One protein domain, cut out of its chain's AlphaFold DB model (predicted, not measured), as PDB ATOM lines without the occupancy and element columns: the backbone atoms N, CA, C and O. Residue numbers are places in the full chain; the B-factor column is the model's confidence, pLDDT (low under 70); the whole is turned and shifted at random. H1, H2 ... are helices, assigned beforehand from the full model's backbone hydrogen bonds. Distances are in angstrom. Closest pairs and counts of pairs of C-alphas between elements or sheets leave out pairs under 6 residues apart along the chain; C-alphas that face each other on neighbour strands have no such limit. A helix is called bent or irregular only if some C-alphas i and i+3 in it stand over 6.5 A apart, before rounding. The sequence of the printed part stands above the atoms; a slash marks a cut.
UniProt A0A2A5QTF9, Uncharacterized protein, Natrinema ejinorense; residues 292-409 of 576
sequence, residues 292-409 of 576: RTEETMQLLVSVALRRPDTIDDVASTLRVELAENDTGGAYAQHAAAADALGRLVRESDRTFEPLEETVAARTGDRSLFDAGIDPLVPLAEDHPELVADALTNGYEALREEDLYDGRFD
ATOM      1  N   ARG A 292      19.944  41.000  34.001       82.62
ATOM      2  CA  ARG A 292      19.652  42.440  34.112       82.62
ATOM      3  C   ARG A 292      18.272  42.773  34.653       82.62
ATOM      4  O   ARG A 292      18.100  43.842  35.228       82.62
ATOM      5  N   THR A 293      17.289  41.911  34.417       87.38
ATOM      6  CA  THR A 293      15.898  42.182  34.788       87.38
ATOM      7  C   THR A 293      15.291  40.972  35.476       87.38
ATOM      8  O   THR A 293      15.811  39.856  35.383       87.38
ATOM      9  N   GLU A 294      14.175  41.191  36.166       90.56
ATOM     10  CA  GLU A 294      13.419  40.110  36.790       90.56
ATOM     11  C   GLU A 294      13.034  39.047  35.761       90.56
ATOM     12  O   GLU A 294      13.261  37.858  35.976       90.56
ATOM     13  N   GLU A 295      12.542  39.462  34.599       91.75
ATOM     14  CA  GLU A 295      12.077  38.561  33.555       91.75
ATOM     15  C   GLU A 295      13.207  37.643  33.058       91.75
ATOM     16  O   GLU A 295      12.997  36.431  32.915       91.75
ATOM     17  N   THR A 296      14.428  38.166  32.865       93.06
ATOM     18  CA  THR A 296      15.556  37.332  32.416       93.06
ATOM     19  C   THR A 296      15.951  36.293  33.466       93.06
ATOM     20  O   THR A 296      16.223  35.138  33.118       93.06
ATOM     21  N   MET A 297      15.927  36.648  34.751       94.88
ATOM     22  CA  MET A 297      16.208  35.717  35.848       94.88
ATOM     23  C   MET A 297      15.091  34.676  36.013       94.88
ATOM     24  O   MET A 297      15.363  33.489  36.204       94.88
ATOM     25  N   GLN A 298      13.827  35.077  35.859       94.38
ATOM     26  CA  GLN A 298      12.680  34.169  35.925       94.38
ATOM     27  C   GLN A 298      12.662  33.165  34.765       94.38
ATOM     28  O   GLN A 298      12.254  32.008  34.960       94.38
ATOM     29  N   LEU A 299      13.125  33.553  33.569       95.56
ATOM     30  CA  LEU A 299      13.335  32.608  32.471       95.56
ATOM     31  C   LEU A 299      14.390  31.565  32.846       95.56
ATOM     32  O   LEU A 299      14.137  30.371  32.684       95.56
ATOM     33  N   LEU A 300      15.528  32.002  33.390       96.38
ATOM     34  CA  LEU A 300      16.621  31.116  33.790       96.38
ATOM     35  C   LEU A 300      16.151  30.064  34.807       96.38
ATOM     36  O   LEU A 300      16.387  28.869  34.623       96.38
ATOM     37  N   VAL A 301      15.399  30.486  35.827       96.69
ATOM     38  CA  VAL A 301      14.777  29.582  36.813       96.69
ATOM     39  C   VAL A 301      13.795  28.621  36.143       96.69
ATOM     40  O   VAL A 301      13.807  27.421  36.409       96.69
ATOM     41  N   SER A 302      12.961  29.118  35.229       96.38
ATOM     42  CA  SER A 302      11.979  28.289  34.519       96.38
ATOM     43  C   SER A 302      12.630  27.228  33.623       96.38
ATOM     44  O   SER A 302      12.054  26.149  33.444       96.38
ATOM     45  N   VAL A 303      13.811  27.518  33.069       95.88
ATOM     46  CA  VAL A 303      14.647  26.551  32.345       95.88
ATOM     47  C   VAL A 303      15.252  25.538  33.320       95.88
ATOM     48  O   VAL A 303      15.083  24.338  33.106       95.88
ATOM     49  N   ALA A 304      15.845  25.983  34.432       96.00
ATOM     50  CA  ALA A 304      16.449  25.100  35.437       96.00
ATOM     51  C   ALA A 304      15.453  24.105  36.058       96.00
ATOM     52  O   ALA A 304      15.762  22.931  36.239       96.00
ATOM     53  N   LEU A 305      14.217  24.533  36.324       95.12
ATOM     54  CA  LEU A 305      13.169  23.649  36.848       95.12
ATOM     55  C   LEU A 305      12.751  22.554  35.849       95.12
ATOM     56  O   LEU A 305      12.236  21.511  36.247       95.12
ATOM     57  N   ARG A 306      12.981  22.766  34.547       94.12
ATOM     58  CA  ARG A 306      12.745  21.769  33.486       94.12
ATOM     59  C   ARG A 306      13.987  20.947  33.153       94.12
ATOM     60  O   ARG A 306      13.852  19.842  32.628       94.12
ATOM     61  N   ARG A 307      15.168  21.466  33.484       92.31
ATOM     62  CA  ARG A 307      16.475  20.826  33.339       92.31
ATOM     63  C   ARG A 307      17.164  20.709  34.703       92.31
ATOM     64  O   ARG A 307      18.032  21.514  35.030       92.31
ATOM     65  N   PRO A 308      16.793  19.703  35.520       90.00
ATOM     66  CA  PRO A 308      17.286  19.598  36.893       90.00
ATOM     67  C   PRO A 308      18.812  19.508  37.025       90.00
ATOM     68  O   PRO A 308      19.345  19.778  38.098       90.00
ATOM     69  N   ASP A 309      19.509  19.122  35.953       93.19
ATOM     70  CA  ASP A 309      20.968  19.088  35.852       93.19
ATOM     71  C   ASP A 309      21.631  20.471  35.954       93.19
ATOM     72  O   ASP A 309      22.792  20.529  36.340       93.19
ATOM     73  N   THR A 310      20.908  21.564  35.687       94.62
ATOM     74  CA  THR A 310      21.454  22.935  35.687       94.62
ATOM     75  C   THR A 310      21.077  23.738  36.931       94.62
ATOM     76  O   THR A 310      21.404  24.919  37.030       94.62
ATOM     77  N   ILE A 311      20.349  23.138  37.881       95.56
ATOM     78  CA  ILE A 311      19.856  23.839  39.078       95.56
ATOM     79  C   ILE A 311      21.009  24.382  39.925       95.56
ATOM     80  O   ILE A 311      20.904  25.495  40.431       95.56
ATOM     81  N   ASP A 312      22.094  23.619  40.072       94.50
ATOM     82  CA  ASP A 312      23.250  24.043  40.869       94.50
ATOM     83  C   ASP A 312      23.964  25.246  40.242       94.50
ATOM     84  O   ASP A 312      24.299  26.196  40.949       94.50
ATOM     85  N   ASP A 313      24.122  25.244  38.916       94.94
ATOM     86  CA  ASP A 313      24.744  26.350  38.189       94.94
ATOM     87  C   ASP A 313      23.885  27.614  38.289       94.94
ATOM     88  O   ASP A 313      24.388  28.682  38.632       94.94
ATOM     89  N   VAL A 314      22.568  27.489  38.094       95.75
ATOM     90  CA  VAL A 314      21.638  28.623  38.214       95.75
ATOM     91  C   VAL A 314      21.579  29.161  39.642       95.75
ATOM     92  O   VAL A 314      21.644  30.375  39.827       95.75
ATOM     93  N   ALA A 315      21.502  28.294  40.655       96.25
ATOM     94  CA  ALA A 315      21.521  28.718  42.054       96.25
ATOM     95  C   ALA A 315      22.830  29.440  42.398       96.25
ATOM     96  O   ALA A 315      22.804  30.498  43.027       96.25
ATOM     97  N   SER A 316      23.971  28.914  41.941       95.00
ATOM     98  CA  SER A 316      25.272  29.551  42.136       95.00
ATOM     99  C   SER A 316      25.344  30.918  41.459       95.00
ATOM    100  O   SER A 316      25.824  31.869  42.068       95.00
ATOM    101  N   THR A 317      24.858  31.036  40.226       94.75
ATOM    102  CA  THR A 317      24.839  32.300  39.486       94.75
ATOM    103  C   THR A 317      23.952  33.347  40.160       94.75
ATOM    104  O   THR A 317      24.405  34.466  40.374       94.75
ATOM    105  N   LEU A 318      22.730  32.988  40.565       94.88
ATOM    106  CA  LEU A 318      21.830  33.912  41.267       94.88
ATOM    107  C   LEU A 318      22.372  34.314  42.645       94.88
ATOM    108  O   LEU A 318      22.166  35.442  43.077       94.88
ATOM    109  N   ARG A 319      23.095  33.418  43.330       93.06
ATOM    110  CA  ARG A 319      23.782  33.737  44.588       93.06
ATOM    111  C   ARG A 319      24.916  34.741  44.384       93.06
ATOM    112  O   ARG A 319      25.079  35.631  45.213       93.06
ATOM    113  N   VAL A 320      25.699  34.593  43.314       90.44
ATOM    114  CA  VAL A 320      26.742  35.569  42.967       90.44
ATOM    115  C   VAL A 320      26.102  36.925  42.697       90.44
ATOM    116  O   VAL A 320      26.491  37.884  43.342       90.44
ATOM    117  N   GLU A 321      25.064  36.975  41.862       90.38
ATOM    118  CA  GLU A 321      24.328  38.205  41.534       90.38
ATOM    119  C   GLU A 321      23.719  38.885  42.777       90.38
ATOM    120  O   GLU A 321      23.784  40.100  42.946       90.38
ATOM    121  N   LEU A 322      23.166  38.103  43.707       88.44
ATOM    122  CA  LEU A 322      22.642  38.591  44.988       88.44
ATOM    123  C   LEU A 322      23.710  39.332  45.816       88.44
ATOM    124  O   LEU A 322      23.423  40.366  46.435       88.44
ATOM    125  N   ALA A 323      24.925  38.781  45.834       82.50
ATOM    126  CA  ALA A 323      26.075  39.273  46.589       82.50
ATOM    127  C   ALA A 323      26.981  40.223  45.781       82.50
ATOM    128  O   ALA A 323      27.976  40.714  46.318       82.50
ATOM    129  N   GLU A 324      26.672  40.455  44.503       82.75
ATOM    130  CA  GLU A 324      27.475  41.286  43.613       82.75
ATOM    131  C   GLU A 324      27.341  42.764  43.987       82.75
ATOM    132  O   GLU A 324      26.272  43.252  44.359       82.75
ATOM    133  N   ASN A 325      28.467  43.469  43.901       67.19
ATOM    134  CA  ASN A 325      28.636  44.825  44.411       67.19
ATOM    135  C   ASN A 325      28.924  45.806  43.270       67.19
ATOM    136  O   ASN A 325      29.809  46.653  43.384       67.19
ATOM    137  N   ASP A 326      28.221  45.651  42.145       67.81
ATOM    138  CA  ASP A 326      28.357  46.557  41.004       67.81
ATOM    139  C   ASP A 326      27.746  47.925  41.354       67.81
ATOM    140  O   ASP A 326      26.558  48.034  41.670       67.81
ATOM    141  N   THR A 327      28.563  48.979  41.290       55.66
ATOM    142  CA  THR A 327      28.148  50.372  41.506       55.66
ATOM    143  C   THR A 327      27.155  50.847  40.443       55.66
ATOM    144  O   THR A 327      26.413  51.793  40.695       55.66
ATOM    145  N   GLY A 328      27.090  50.180  39.283       58.22
ATOM    146  CA  GLY A 328      26.108  50.432  38.229       58.22
ATOM    147  C   GLY A 328      24.798  49.643  38.354       58.22
ATOM    148  O   GLY A 328      23.859  49.917  37.599       58.22
ATOM    149  N   GLY A 329      24.717  48.670  39.271       61.84
ATOM    150  CA  GLY A 329      23.534  47.839  39.495       61.84
ATOM    151  C   GLY A 329      22.466  48.552  40.332       61.84
ATOM    152  O   GLY A 329      22.742  49.110  41.397       61.84
ATOM    153  N   ALA A 330      21.212  48.526  39.874       71.38
ATOM    154  CA  ALA A 330      20.084  48.998  40.678       71.38
ATOM    155  C   ALA A 330      19.727  47.953  41.751       71.38
ATOM    156  O   ALA A 330      19.741  46.758  41.466       71.38
ATOM    157  N   TYR A 331      19.295  48.379  42.949       78.88
ATOM    158  CA  TYR A 331      18.789  47.465  43.998       78.88
ATOM    159  C   TYR A 331      17.729  46.479  43.464       78.88
ATOM    160  O   TYR A 331      17.642  45.332  43.903       78.88
ATOM    161  N   ALA A 332      16.958  46.925  42.468       85.44
ATOM    162  CA  ALA A 332      15.947  46.161  41.754       85.44
ATOM    163  C   ALA A 332      16.503  44.858  41.143       85.44
ATOM    164  O   ALA A 332      15.853  43.820  41.220       85.44
ATOM    165  N   GLN A 333      17.722  44.881  40.601       87.81
ATOM    166  CA  GLN A 333      18.377  43.702  40.024       87.81
ATOM    167  C   GLN A 333      18.671  42.647  41.101       87.81
ATOM    168  O   GLN A 333      18.340  41.476  40.936       87.81
ATOM    169  N   HIS A 334      19.202  43.060  42.251       89.31
ATOM    170  CA  HIS A 334      19.521  42.135  43.343       89.31
ATOM    171  C   HIS A 334      18.264  41.591  44.030       89.31
ATOM    172  O   HIS A 334      18.212  40.413  44.388       89.31
ATOM    173  N   ALA A 335      17.227  42.419  44.181       90.75
ATOM    174  CA  ALA A 335      15.931  41.975  44.680       90.75
ATOM    175  C   ALA A 335      15.295  40.932  43.742       90.75
ATOM    176  O   ALA A 335      14.834  39.889  44.206       90.75
ATOM    177  N   ALA A 336      15.365  41.154  42.426       92.06
ATOM    178  CA  ALA A 336      14.935  40.181  41.430       92.06
ATOM    179  C   ALA A 336      15.740  38.870  41.499       92.06
ATOM    180  O   ALA A 336      15.159  37.786  41.398       92.06
ATOM    181  N   ALA A 337      17.054  38.942  41.739       94.06
ATOM    182  CA  ALA A 337      17.897  37.759  41.913       94.06
ATOM    183  C   ALA A 337      17.495  36.953  43.154       94.06
ATOM    184  O   ALA A 337      17.393  35.725  43.088       94.06
ATOM    185  N   ALA A 338      17.200  37.634  44.267       94.75
ATOM    186  CA  ALA A 338      16.686  37.005  45.479       94.75
ATOM    187  C   ALA A 338      15.333  36.320  45.231       94.75
ATOM    188  O   ALA A 338      15.155  35.158  45.601       94.75
ATOM    189  N   ASP A 339      14.397  37.008  44.574       95.38
ATOM    190  CA  ASP A 339      13.067  36.474  44.265       95.38
ATOM    191  C   ASP A 339      13.149  35.255  43.328       95.38
ATOM    192  O   ASP A 339      12.480  34.238  43.556       95.38
ATOM    193  N   ALA A 340      14.020  35.307  42.315       96.25
ATOM    194  CA  ALA A 340      14.299  34.197  41.407       96.25
ATOM    195  C   ALA A 340      14.933  32.999  42.136       96.25
ATOM    196  O   ALA A 340      14.476  31.863  41.976       96.25
ATOM    197  N   LEU A 341      15.937  33.237  42.987       96.88
ATOM    198  CA  LEU A 341      16.583  32.194  43.787       96.88
ATOM    199  C   LEU A 341      15.588  31.542  44.751       96.88
ATOM    200  O   LEU A 341      15.491  30.318  44.819       96.88
ATOM    201  N   GLY A 342      14.785  32.349  45.442       96.25
ATOM    202  CA  GLY A 342      13.758  31.848  46.341       96.25
ATOM    203  C   GLY A 342      12.702  31.011  45.622       96.25
ATOM    204  O   GLY A 342      12.272  29.977  46.138       96.25
ATOM    205  N   ARG A 343      12.310  31.402  44.405       96.50
ATOM    206  CA  ARG A 343      11.418  30.597  43.562       96.50
ATOM    207  C   ARG A 343      12.053  29.262  43.171       96.50
ATOM    208  O   ARG A 343      11.392  28.235  43.309       96.50
ATOM    209  N   LEU A 344      13.310  29.269  42.719       97.19
ATOM    210  CA  LEU A 344      14.043  28.054  42.350       97.19
ATOM    211  C   LEU A 344      14.045  27.035  43.494       97.19
ATOM    212  O   LEU A 344      13.795  25.856  43.259       97.19
ATOM    213  N   VAL A 345      14.277  27.494  44.725       97.00
ATOM    214  CA  VAL A 345      14.270  26.644  45.922       97.00
ATOM    215  C   VAL A 345      12.881  26.077  46.196       97.00
ATOM    216  O   VAL A 345      12.733  24.869  46.352       97.00
ATOM    217  N   ARG A 346      11.845  26.928  46.215       95.31
ATOM    218  CA  ARG A 346      10.469  26.513  46.547       95.31
ATOM    219  C   ARG A 346       9.862  25.545  45.534       95.31
ATOM    220  O   ARG A 346       9.058  24.699  45.917       95.31
ATOM    221  N   GLU A 347      10.176  25.714  44.252       96.19
ATOM    222  CA  GLU A 347       9.609  24.907  43.163       96.19
ATOM    223  C   GLU A 347      10.434  23.653  42.844       96.19
ATOM    224  O   GLU A 347       9.994  22.815  42.057       96.19
ATOM    225  N   SER A 348      11.615  23.503  43.444       94.19
ATOM    226  CA  SER A 348      12.477  22.348  43.225       94.19
ATOM    227  C   SER A 348      12.262  21.266  44.286       94.19
ATOM    228  O   SER A 348      12.118  21.540  45.472       94.19
ATOM    229  N   ASP A 349      12.299  19.998  43.871       89.81
ATOM    230  CA  ASP A 349      12.087  18.836  44.749       89.81
ATOM    231  C   ASP A 349      13.339  18.450  45.582       89.81
ATOM    232  O   ASP A 349      13.433  17.331  46.101       89.81
ATOM    233  N   ARG A 350      14.339  19.337  45.696       91.62
ATOM    234  CA  ARG A 350      15.614  19.086  46.397       91.62
ATOM    235  C   ARG A 350      15.843  20.057  47.553       91.62
ATOM    236  O   ARG A 350      15.214  21.099  47.643       91.62
ATOM    237  N   THR A 351      16.809  19.719  48.397       92.25
ATOM    238  CA  THR A 351      17.310  20.589  49.469       92.25
ATOM    239  C   THR A 351      18.449  21.477  48.972       92.25
ATOM    240  O   THR A 351      19.309  20.990  48.223       92.25
ATOM    241  N   PHE A 352      18.488  22.725  49.435       95.81
ATOM    242  CA  PHE A 352      19.546  23.696  49.141       95.81
ATOM    243  C   PHE A 352      20.399  24.005  50.383       95.81
ATOM    244  O   PHE A 352      20.212  23.400  51.445       95.81
ATOM    245  N   GLU A 353      21.406  24.871  50.245       92.94
ATOM    246  CA  GLU A 353      22.214  25.314  51.379       92.94
ATOM    247  C   GLU A 353      21.405  26.310  52.238       92.94
ATOM    248  O   GLU A 353      20.403  26.872  51.785       92.94
ATOM    249  N   PRO A 354      21.802  26.541  53.506       93.88
ATOM    250  CA  PRO A 354      21.017  27.361  54.431       93.88
ATOM    251  C   PRO A 354      20.708  28.774  53.924       93.88
ATOM    252  O   PRO A 354      19.648  29.305  54.237       93.88
ATOM    253  N   LEU A 355      21.609  29.373  53.140       93.19
ATOM    254  CA  LEU A 355      21.402  30.693  52.548       93.19
ATOM    255  C   LEU A 355      20.209  30.703  51.592       93.19
ATOM    256  O   LEU A 355      19.323  31.543  51.737       93.19
ATOM    257  N   GLU A 356      20.158  29.771  50.639       95.06
ATOM    258  CA  GLU A 356      19.070  29.733  49.658       95.06
ATOM    259  C   GLU A 356      17.736  29.410  50.329       95.06
ATOM    260  O   GLU A 356      16.719  30.004  49.982       95.06
ATOM    261  N   GLU A 357      17.738  28.520  51.325       94.94
ATOM    262  CA  GLU A 357      16.544  28.203  52.115       94.94
ATOM    263  C   GLU A 357      16.037  29.438  52.886       94.94
ATOM    264  O   GLU A 357      14.832  29.698  52.920       94.94
ATOM    265  N   THR A 358      16.935  30.261  53.447       94.00
ATOM    266  CA  THR A 358      16.557  31.549  54.051       94.00
ATOM    267  C   THR A 358      15.995  32.512  53.005       94.00
ATOM    268  O   THR A 358      14.923  33.077  53.226       94.00
ATOM    269  N   VAL A 359      16.657  32.688  51.856       93.31
ATOM    270  CA  VAL A 359      16.159  33.544  50.761       93.31
ATOM    271  C   VAL A 359      14.761  33.097  50.325       93.31
ATOM    272  O   VAL A 359      13.855  33.919  50.175       93.31
ATOM    273  N   ALA A 360      14.547  31.790  50.185       93.94
ATOM    274  CA  ALA A 360      13.266  31.196  49.832       93.94
ATOM    275  C   ALA A 360      12.179  31.437  50.883       93.94
ATOM    276  O   ALA A 360      11.021  31.663  50.520       93.94
ATOM    277  N   ALA A 361      12.532  31.421  52.169       92.56
ATOM    278  CA  ALA A 361      11.609  31.772  53.238       92.56
ATOM    279  C   ALA A 361      11.233  33.263  53.185       92.56
ATOM    280  O   ALA A 361      10.051  33.594  53.240       92.56
ATOM    281  N   ARG A 362      12.212  34.162  53.006       90.19
ATOM    282  CA  ARG A 362      11.993  35.623  53.014       90.19
ATOM    283  C   ARG A 362      11.202  36.122  51.802       90.19
ATOM    284  O   ARG A 362      10.345  36.984  51.951       90.19
ATOM    285  N   THR A 363      11.447  35.551  50.625       89.81
ATOM    286  CA  THR A 363      10.766  35.923  49.366       89.81
ATOM    287  C   THR A 363       9.439  35.180  49.156       89.81
ATOM    288  O   THR A 363       8.696  35.471  48.222       89.81
ATOM    289  N   GLY A 364       9.129  34.176  49.989       83.06
ATOM    290  CA  GLY A 364       7.914  33.363  49.863       83.06
ATOM    291  C   GLY A 364       6.640  34.090  50.296       83.06
ATOM    292  O   GLY A 364       5.568  33.819  49.757       83.06
ATOM    293  N   ASP A 365       6.765  35.028  51.236       75.06
ATOM    294  CA  ASP A 365       5.641  35.799  51.777       75.06
ATOM    295  C   ASP A 365       5.309  37.035  50.926       75.06
ATOM    296  O   ASP A 365       4.154  37.466  50.860       75.06
ATOM    297  N   ARG A 366       6.322  37.618  50.278       84.19
ATOM    298  CA  ARG A 366       6.217  38.799  49.419       84.19
ATOM    299  C   ARG A 366       7.474  38.903  48.554       84.19
ATOM    300  O   ARG A 366       8.567  38.688  49.071       84.19
ATOM    301  N   SER A 367       7.317  39.286  47.285       87.88
ATOM    302  CA  SER A 367       8.450  39.672  46.434       87.88
ATOM    303  C   SER A 367       9.193  40.857  47.060       87.88
ATOM    304  O   SER A 367       8.570  41.845  47.469       87.88
ATOM    305  N   LEU A 368      10.517  40.748  47.157       86.69
ATOM    306  CA  LEU A 368      11.367  41.837  47.635       86.69
ATOM    307  C   LEU A 368      11.447  42.964  46.605       86.69
ATOM    308  O   LEU A 368      11.459  44.135  46.993       86.69
ATOM    309  N   PHE A 369      11.408  42.617  45.314       84.12
ATOM    310  CA  PHE A 369      11.336  43.575  44.214       84.12
ATOM    311  C   PHE A 369      10.094  44.472  44.337       84.12
ATOM    312  O   PHE A 369      10.220  45.690  44.460       84.12
ATOM    313  N   ASP A 370       8.902  43.877  44.453       85.50
ATOM    314  CA  ASP A 370       7.636  44.608  44.642       85.50
ATOM    315  C   ASP A 370       7.582  45.397  45.960       85.50
ATOM    316  O   ASP A 370       6.790  46.332  46.132       85.50
ATOM    317  N   ALA A 371       8.361  44.973  46.957       85.88
ATOM    318  CA  ALA A 371       8.446  45.649  48.240       85.88
ATOM    319  C   ALA A 371       9.413  46.836  48.239       85.88
ATOM    320  O   ALA A 371       9.331  47.647  49.163       85.88
ATOM    321  N   GLY A 372      10.290  46.946  47.237       86.44
ATOM    322  CA  GLY A 372      11.377  47.918  47.233       86.44
ATOM    323  C   GLY A 372      12.379  47.677  48.364       86.44
ATOM    324  O   GLY A 372      12.873  48.637  48.947       86.44
ATOM    325  N   ILE A 373      12.614  46.413  48.735       88.25
ATOM    326  CA  ILE A 373      13.497  46.035  49.846       88.25
ATOM    327  C   ILE A 373      14.770  45.412  49.275       88.25
ATOM    328  O   ILE A 373      14.697  44.422  48.546       88.25
ATOM    329  N   ASP A 374      15.937  45.947  49.644       90.94
ATOM    330  CA  ASP A 374      17.209  45.300  49.314       90.94
ATOM    331  C   ASP A 374      17.317  43.960  50.062       90.94
ATOM    332  O   ASP A 374      17.086  43.914  51.277       90.94
ATOM    333  N   PRO A 375      17.677  42.862  49.378       91.75
ATOM    334  CA  PRO A 375      17.724  41.545  49.995       91.75
ATOM    335  C   PRO A 375      18.752  41.404  51.123       91.75
ATOM    336  O   PRO A 375      18.587  40.519  51.960       91.75
ATOM    337  N   LEU A 376      19.770  42.266  51.214       92.50
ATOM    338  CA  LEU A 376      20.723  42.236  52.327       92.50
ATOM    339  C   LEU A 376      20.061  42.573  53.668       92.50
ATOM    340  O   LEU A 376      20.480  42.045  54.694       92.50
ATOM    341  N   VAL A 377      19.001  43.389  53.670       93.12
ATOM    342  CA  VAL A 377      18.288  43.786  54.894       93.12
ATOM    343  C   VAL A 377      17.677  42.573  55.608       93.12
ATOM    344  O   VAL A 377      18.087  42.285  56.729       93.12
ATOM    345  N   PRO A 378      16.750  41.801  55.003       92.25
ATOM    346  CA  PRO A 378      16.183  40.628  55.665       92.25
ATOM    347  C   PRO A 378      17.193  39.488  55.865       92.25
ATOM    348  O   PRO A 378      16.960  38.629  56.714       92.25
ATOM    349  N   LEU A 379      18.290  39.448  55.100       93.69
ATOM    350  CA  LEU A 379      19.343  38.441  55.268       93.69
ATOM    351  C   LEU A 379      20.280  38.740  56.440       93.69
ATOM    352  O   LEU A 379      20.897  37.809  56.951       93.69
ATOM    353  N   ALA A 380      20.356  39.987  56.910       94.44
ATOM    354  CA  ALA A 380      21.243  40.377  58.004       94.44
ATOM    355  C   ALA A 380      20.949  39.627  59.315       94.44
ATOM    356  O   ALA A 380      21.861  39.377  60.103       94.44
ATOM    357  N   GLU A 381      19.692  39.236  59.552       94.06
ATOM    358  CA  GLU A 381      19.289  38.478  60.744       94.06
ATOM    359  C   GLU A 381      19.941  37.086  60.794       94.06
ATOM    360  O   GLU A 381      20.481  36.691  61.827       94.06
ATOM    361  N   ASP A 382      19.922  36.361  59.672       94.44
ATOM    362  CA  ASP A 382      20.323  34.950  59.604       94.44
ATOM    363  C   ASP A 382      21.745  34.747  59.046       94.44
ATOM    364  O   ASP A 382      22.401  33.756  59.370       94.44
ATOM    365  N   HIS A 383      22.230  35.681  58.219       94.12
ATOM    366  CA  HIS A 383      23.503  35.599  57.487       94.12
ATOM    367  C   HIS A 383      24.338  36.894  57.606       94.12
ATOM    368  O   HIS A 383      24.719  37.474  56.585       94.12
ATOM    369  N   PRO A 384      24.661  37.368  58.828       93.88
ATOM    370  CA  PRO A 384      25.338  38.652  59.033       93.88
ATOM    371  C   PRO A 384      26.738  38.724  58.411       93.88
ATOM    372  O   PRO A 384      27.129  39.788  57.949       93.88
ATOM    373  N   GLU A 385      27.479  37.611  58.356       91.88
ATOM    374  CA  GLU A 385      28.821  37.568  57.747       91.88
ATOM    375  C   GLU A 385      28.764  37.824  56.232       91.88
ATOM    376  O   GLU A 385      29.522  38.639  55.716       91.88
ATOM    377  N   LEU A 386      27.807  37.207  55.528       90.88
ATOM    378  CA  LEU A 386      27.609  37.422  54.090       90.88
ATOM    379  C   LEU A 386      27.194  38.863  53.789       90.88
ATOM    380  O   LEU A 386      27.665  39.459  52.821       90.88
ATOM    381  N   VAL A 387      26.306  39.422  54.615       92.81
ATOM    382  CA  VAL A 387      25.861  40.811  54.468       92.81
ATOM    383  C   VAL A 387      27.011  41.780  54.733       92.81
ATOM    384  O   VAL A 387      27.198  42.714  53.956       92.81
ATOM    385  N   ALA A 388      27.814  41.536  55.769       91.94
ATOM    386  CA  ALA A 388      28.993  42.340  56.065       91.94
ATOM    387  C   ALA A 388      30.006  42.316  54.910       91.94
ATOM    388  O   ALA A 388      30.499  43.375  54.517       91.94
ATOM    389  N   ASP A 389      30.280  41.144  54.329       89.81
ATOM    390  CA  ASP A 389      31.184  41.002  53.182       89.81
ATOM    391  C   ASP A 389      30.665  41.755  51.945       89.81
ATOM    392  O   ASP A 389      31.421  42.484  51.299       89.81
ATOM    393  N   ALA A 390      29.373  41.626  51.619       88.56
ATOM    394  CA  ALA A 390      28.761  42.338  50.494       88.56
ATOM    395  C   ALA A 390      28.836  43.863  50.684       88.56
ATOM    396  O   ALA A 390      29.350  44.581  49.827       88.56
ATOM    397  N   LEU A 391      28.414  44.363  51.847       88.94
ATOM    398  CA  LEU A 391      28.474  45.790  52.159       88.94
ATOM    399  C   LEU A 391      29.913  46.321  52.152       88.94
ATOM    400  O   LEU A 391      30.149  47.406  51.629       88.94
ATOM    401  N   THR A 392      30.878  45.569  52.691       87.38
ATOM    402  CA  THR A 392      32.290  45.986  52.730       87.38
ATOM    403  C   THR A 392      32.826  46.184  51.316       87.38
ATOM    404  O   THR A 392      33.321  47.261  50.998       87.38
ATOM    405  N   ASN A 393      32.634  45.199  50.437       82.44
ATOM    406  CA  ASN A 393      33.055  45.285  49.038       82.44
ATOM    407  C   ASN A 393      32.344  46.429  48.283       82.44
ATOM    408  O   ASN A 393      32.979  47.160  47.525       82.44
ATOM    409  N   GLY A 394      31.037  46.614  48.498       81.62
ATOM    410  CA  GLY A 394      30.272  47.691  47.859       81.62
ATOM    411  C   GLY A 394      30.697  49.089  48.294       81.62
ATOM    412  O   GLY A 394      30.856  49.989  47.467       81.62
ATOM    413  N   TYR A 395      30.946  49.281  49.588       80.94
ATOM    414  CA  TYR A 395      31.417  50.561  50.102       80.94
ATOM    415  C   TYR A 395      32.904  50.823  49.818       80.94
ATOM    416  O   TYR A 395      33.290  51.990  49.731       80.94
ATOM    417  N   GLU A 396      33.735  49.796  49.612       78.06
ATOM    418  CA  GLU A 396      35.090  49.966  49.068       78.06
ATOM    419  C   GLU A 396      35.052  50.559  47.652       78.06
ATOM    420  O   GLU A 396      35.744  51.545  47.392       78.06
ATOM    421  N   ALA A 397      34.180  50.062  46.769       71.25
ATOM    422  CA  ALA A 397      34.019  50.621  45.423       71.25
ATOM    423  C   ALA A 397      33.559  52.094  45.450       71.25
ATOM    424  O   ALA A 397      34.097  52.932  44.724       71.25
ATOM    425  N   LEU A 398      32.646  52.451  46.365       68.31
ATOM    426  CA  LEU A 398      32.215  53.841  46.589       68.31
ATOM    427  C   LEU A 398      33.331  54.778  47.085       68.31
ATOM    428  O   LEU A 398      33.196  55.999  46.993       68.31
ATOM    429  N   ARG A 399      34.420  54.249  47.657       70.88
ATOM    430  CA  ARG A 399      35.589  55.063  48.033       70.88
ATOM    431  C   ARG A 399      36.478  55.378  46.836       70.88
ATOM    432  O   ARG A 399      37.158  56.404  46.855       70.88
ATOM    433  N   GLU A 400      36.504  54.497  45.842       70.06
ATOM    434  CA  GLU A 400      37.338  54.628  44.645       70.06
ATOM    435  C   GLU A 400      36.647  55.437  43.541       70.06
ATOM    436  O   GLU A 400      37.307  56.189  42.818       70.06
ATOM    437  N   GLU A 401      35.320  55.336  43.445       61.44
ATOM    438  CA  GLU A 401      34.501  56.017  42.448       61.44
ATOM    439  C   GLU A 401      33.621  57.086  43.114       61.44
ATOM    440  O   GLU A 401      32.814  56.794  43.989       61.44
ATOM    441  N   ASP A 402      33.739  58.351  42.694       56.03
ATOM    442  CA  ASP A 402      32.934  59.479  43.210       56.03
ATOM    443  C   ASP A 402      31.482  59.451  42.662       56.03
ATOM    444  O   ASP A 402      30.935  60.459  42.212       56.03
ATOM    445  N   LEU A 403      30.865  58.264  42.620       54.09
ATOM    446  CA  LEU A 403      29.546  57.992  42.050       54.09
ATOM    447  C   LEU A 403      28.590  57.532  43.158       54.09
ATOM    448  O   LEU A 403      28.867  56.594  43.890       54.09
ATOM    449  N   TYR A 404      27.459  58.229  43.296       57.06
ATOM    450  CA  TYR A 404      26.455  58.022  44.354       57.06
ATOM    451  C   TYR A 404      25.119  57.484  43.808       57.06
ATOM    452  O   TYR A 404      24.080  57.649  44.439       57.06
ATOM    453  N   ASP A 405      25.109  56.911  42.608       56.66
ATOM    454  CA  ASP A 405      23.873  56.482  41.945       56.66
ATOM    455  C   ASP A 405      23.884  54.953  41.819       56.66
ATOM    456  O   ASP A 405      24.491  54.422  40.897       56.66
ATOM    457  N   GLY A 406      23.312  54.244  42.802       66.75
ATOM    458  CA  GLY A 406      23.340  52.776  42.847       66.75
ATOM    459  C   GLY A 406      22.713  52.163  44.105       66.75
ATOM    460  O   GLY A 406      22.142  52.865  44.939       66.75
ATOM    461  N   ARG A 407      22.829  50.834  44.237       74.44
ATOM    462  CA  ARG A 407      22.315  49.997  45.345       74.44
ATOM    463  C   ARG A 407      22.679  50.494  46.755       74.44
ATOM    464  O   ARG A 407      21.856  50.426  47.662       74.44
ATOM    465  N   PHE A 408      23.906  50.979  46.944       76.25
ATOM    466  CA  PHE A 408      24.463  51.352  48.252       76.25
ATOM    467  C   PHE A 408      24.105  52.785  48.644       76.25
ATOM    468  O   PHE A 408      24.968  53.627  48.920       76.25
ATOM    469  N   ASP A 409      22.806  53.067  48.657       74.31
ATOM    470  CA  ASP A 409      22.303  54.337  49.141       74.31
ATOM    471  C   ASP A 409      22.537  54.508  50.658       74.31
ATOM    472  O   ASP A 409      23.110  53.670  51.365       74.31
TER     473      ASP A 409
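What this domain is: This is residues 292 to 409 of the 576 residues of an uncharacterized protein of Natrinema ejinorense (UniProt A0A2A5QTF9). H1, H2 and H3 make an up-and-down bundle of three helices, each running against the one before it, and H4 crosses H3, with the short H5 and H6 after it. The long H7 slants away past the end of H2, and residues 401 to 409 fold back from it toward H3. The printed part has 118 residues with seven named helices, H1 to H7 in order, and no named strand: all helix. It is compact, with a radius of gyration of the C-alphas of 14.0 A, and elongated, spanning 44 by 27 by 25 A.

Where its parts are: Find C-alpha 294 at (13.419, 40.110, 36.790); from there H1 runs 15.4 A to residue 304. H2, residues 308 to 323, 23.6 A, is irregular: C-alphas 309 and 312 are 7.4 A apart. Next come H3, residues 331 to 347, 24.4 A, and H4, residues 354 to 364, 15.1 A. H5, residues 368 to 371, and H6, residues 376 to 379, follow. H7 runs 24.6 A from residue 384 to C-alpha 400 at (37.338, 54.628, 44.645).

How they stand to each other: H1 and H2 form a hairpin at 29 degrees; H2 touches H1 with residues 310 to 314 alone, the closest C-alphas being Ala 304 and Ile 311, 5.1 A. H2 and H3 form another (Leu 322 and His 334, closest C-alphas, 5.0 A). H3, the hub, touches H4 about perpendicular at 79 degrees, closest C-alphas Gly 342 and Ala 360, 3.6 A. H7 touches no helix. Every O i to N i+4 pair is within hydrogen-bond range in H1, H3, H4 and H7, and 10 of 12 in H2; H5 and H6 are too short for one.

The domain as a whole: The farthest C-alphas, Asp 349 and Asp 402, are 45.7 A apart. The printed part has no cut and no long link. Look for pLDDT under 70 at residues 325 to 329, 398 and 401 to 406.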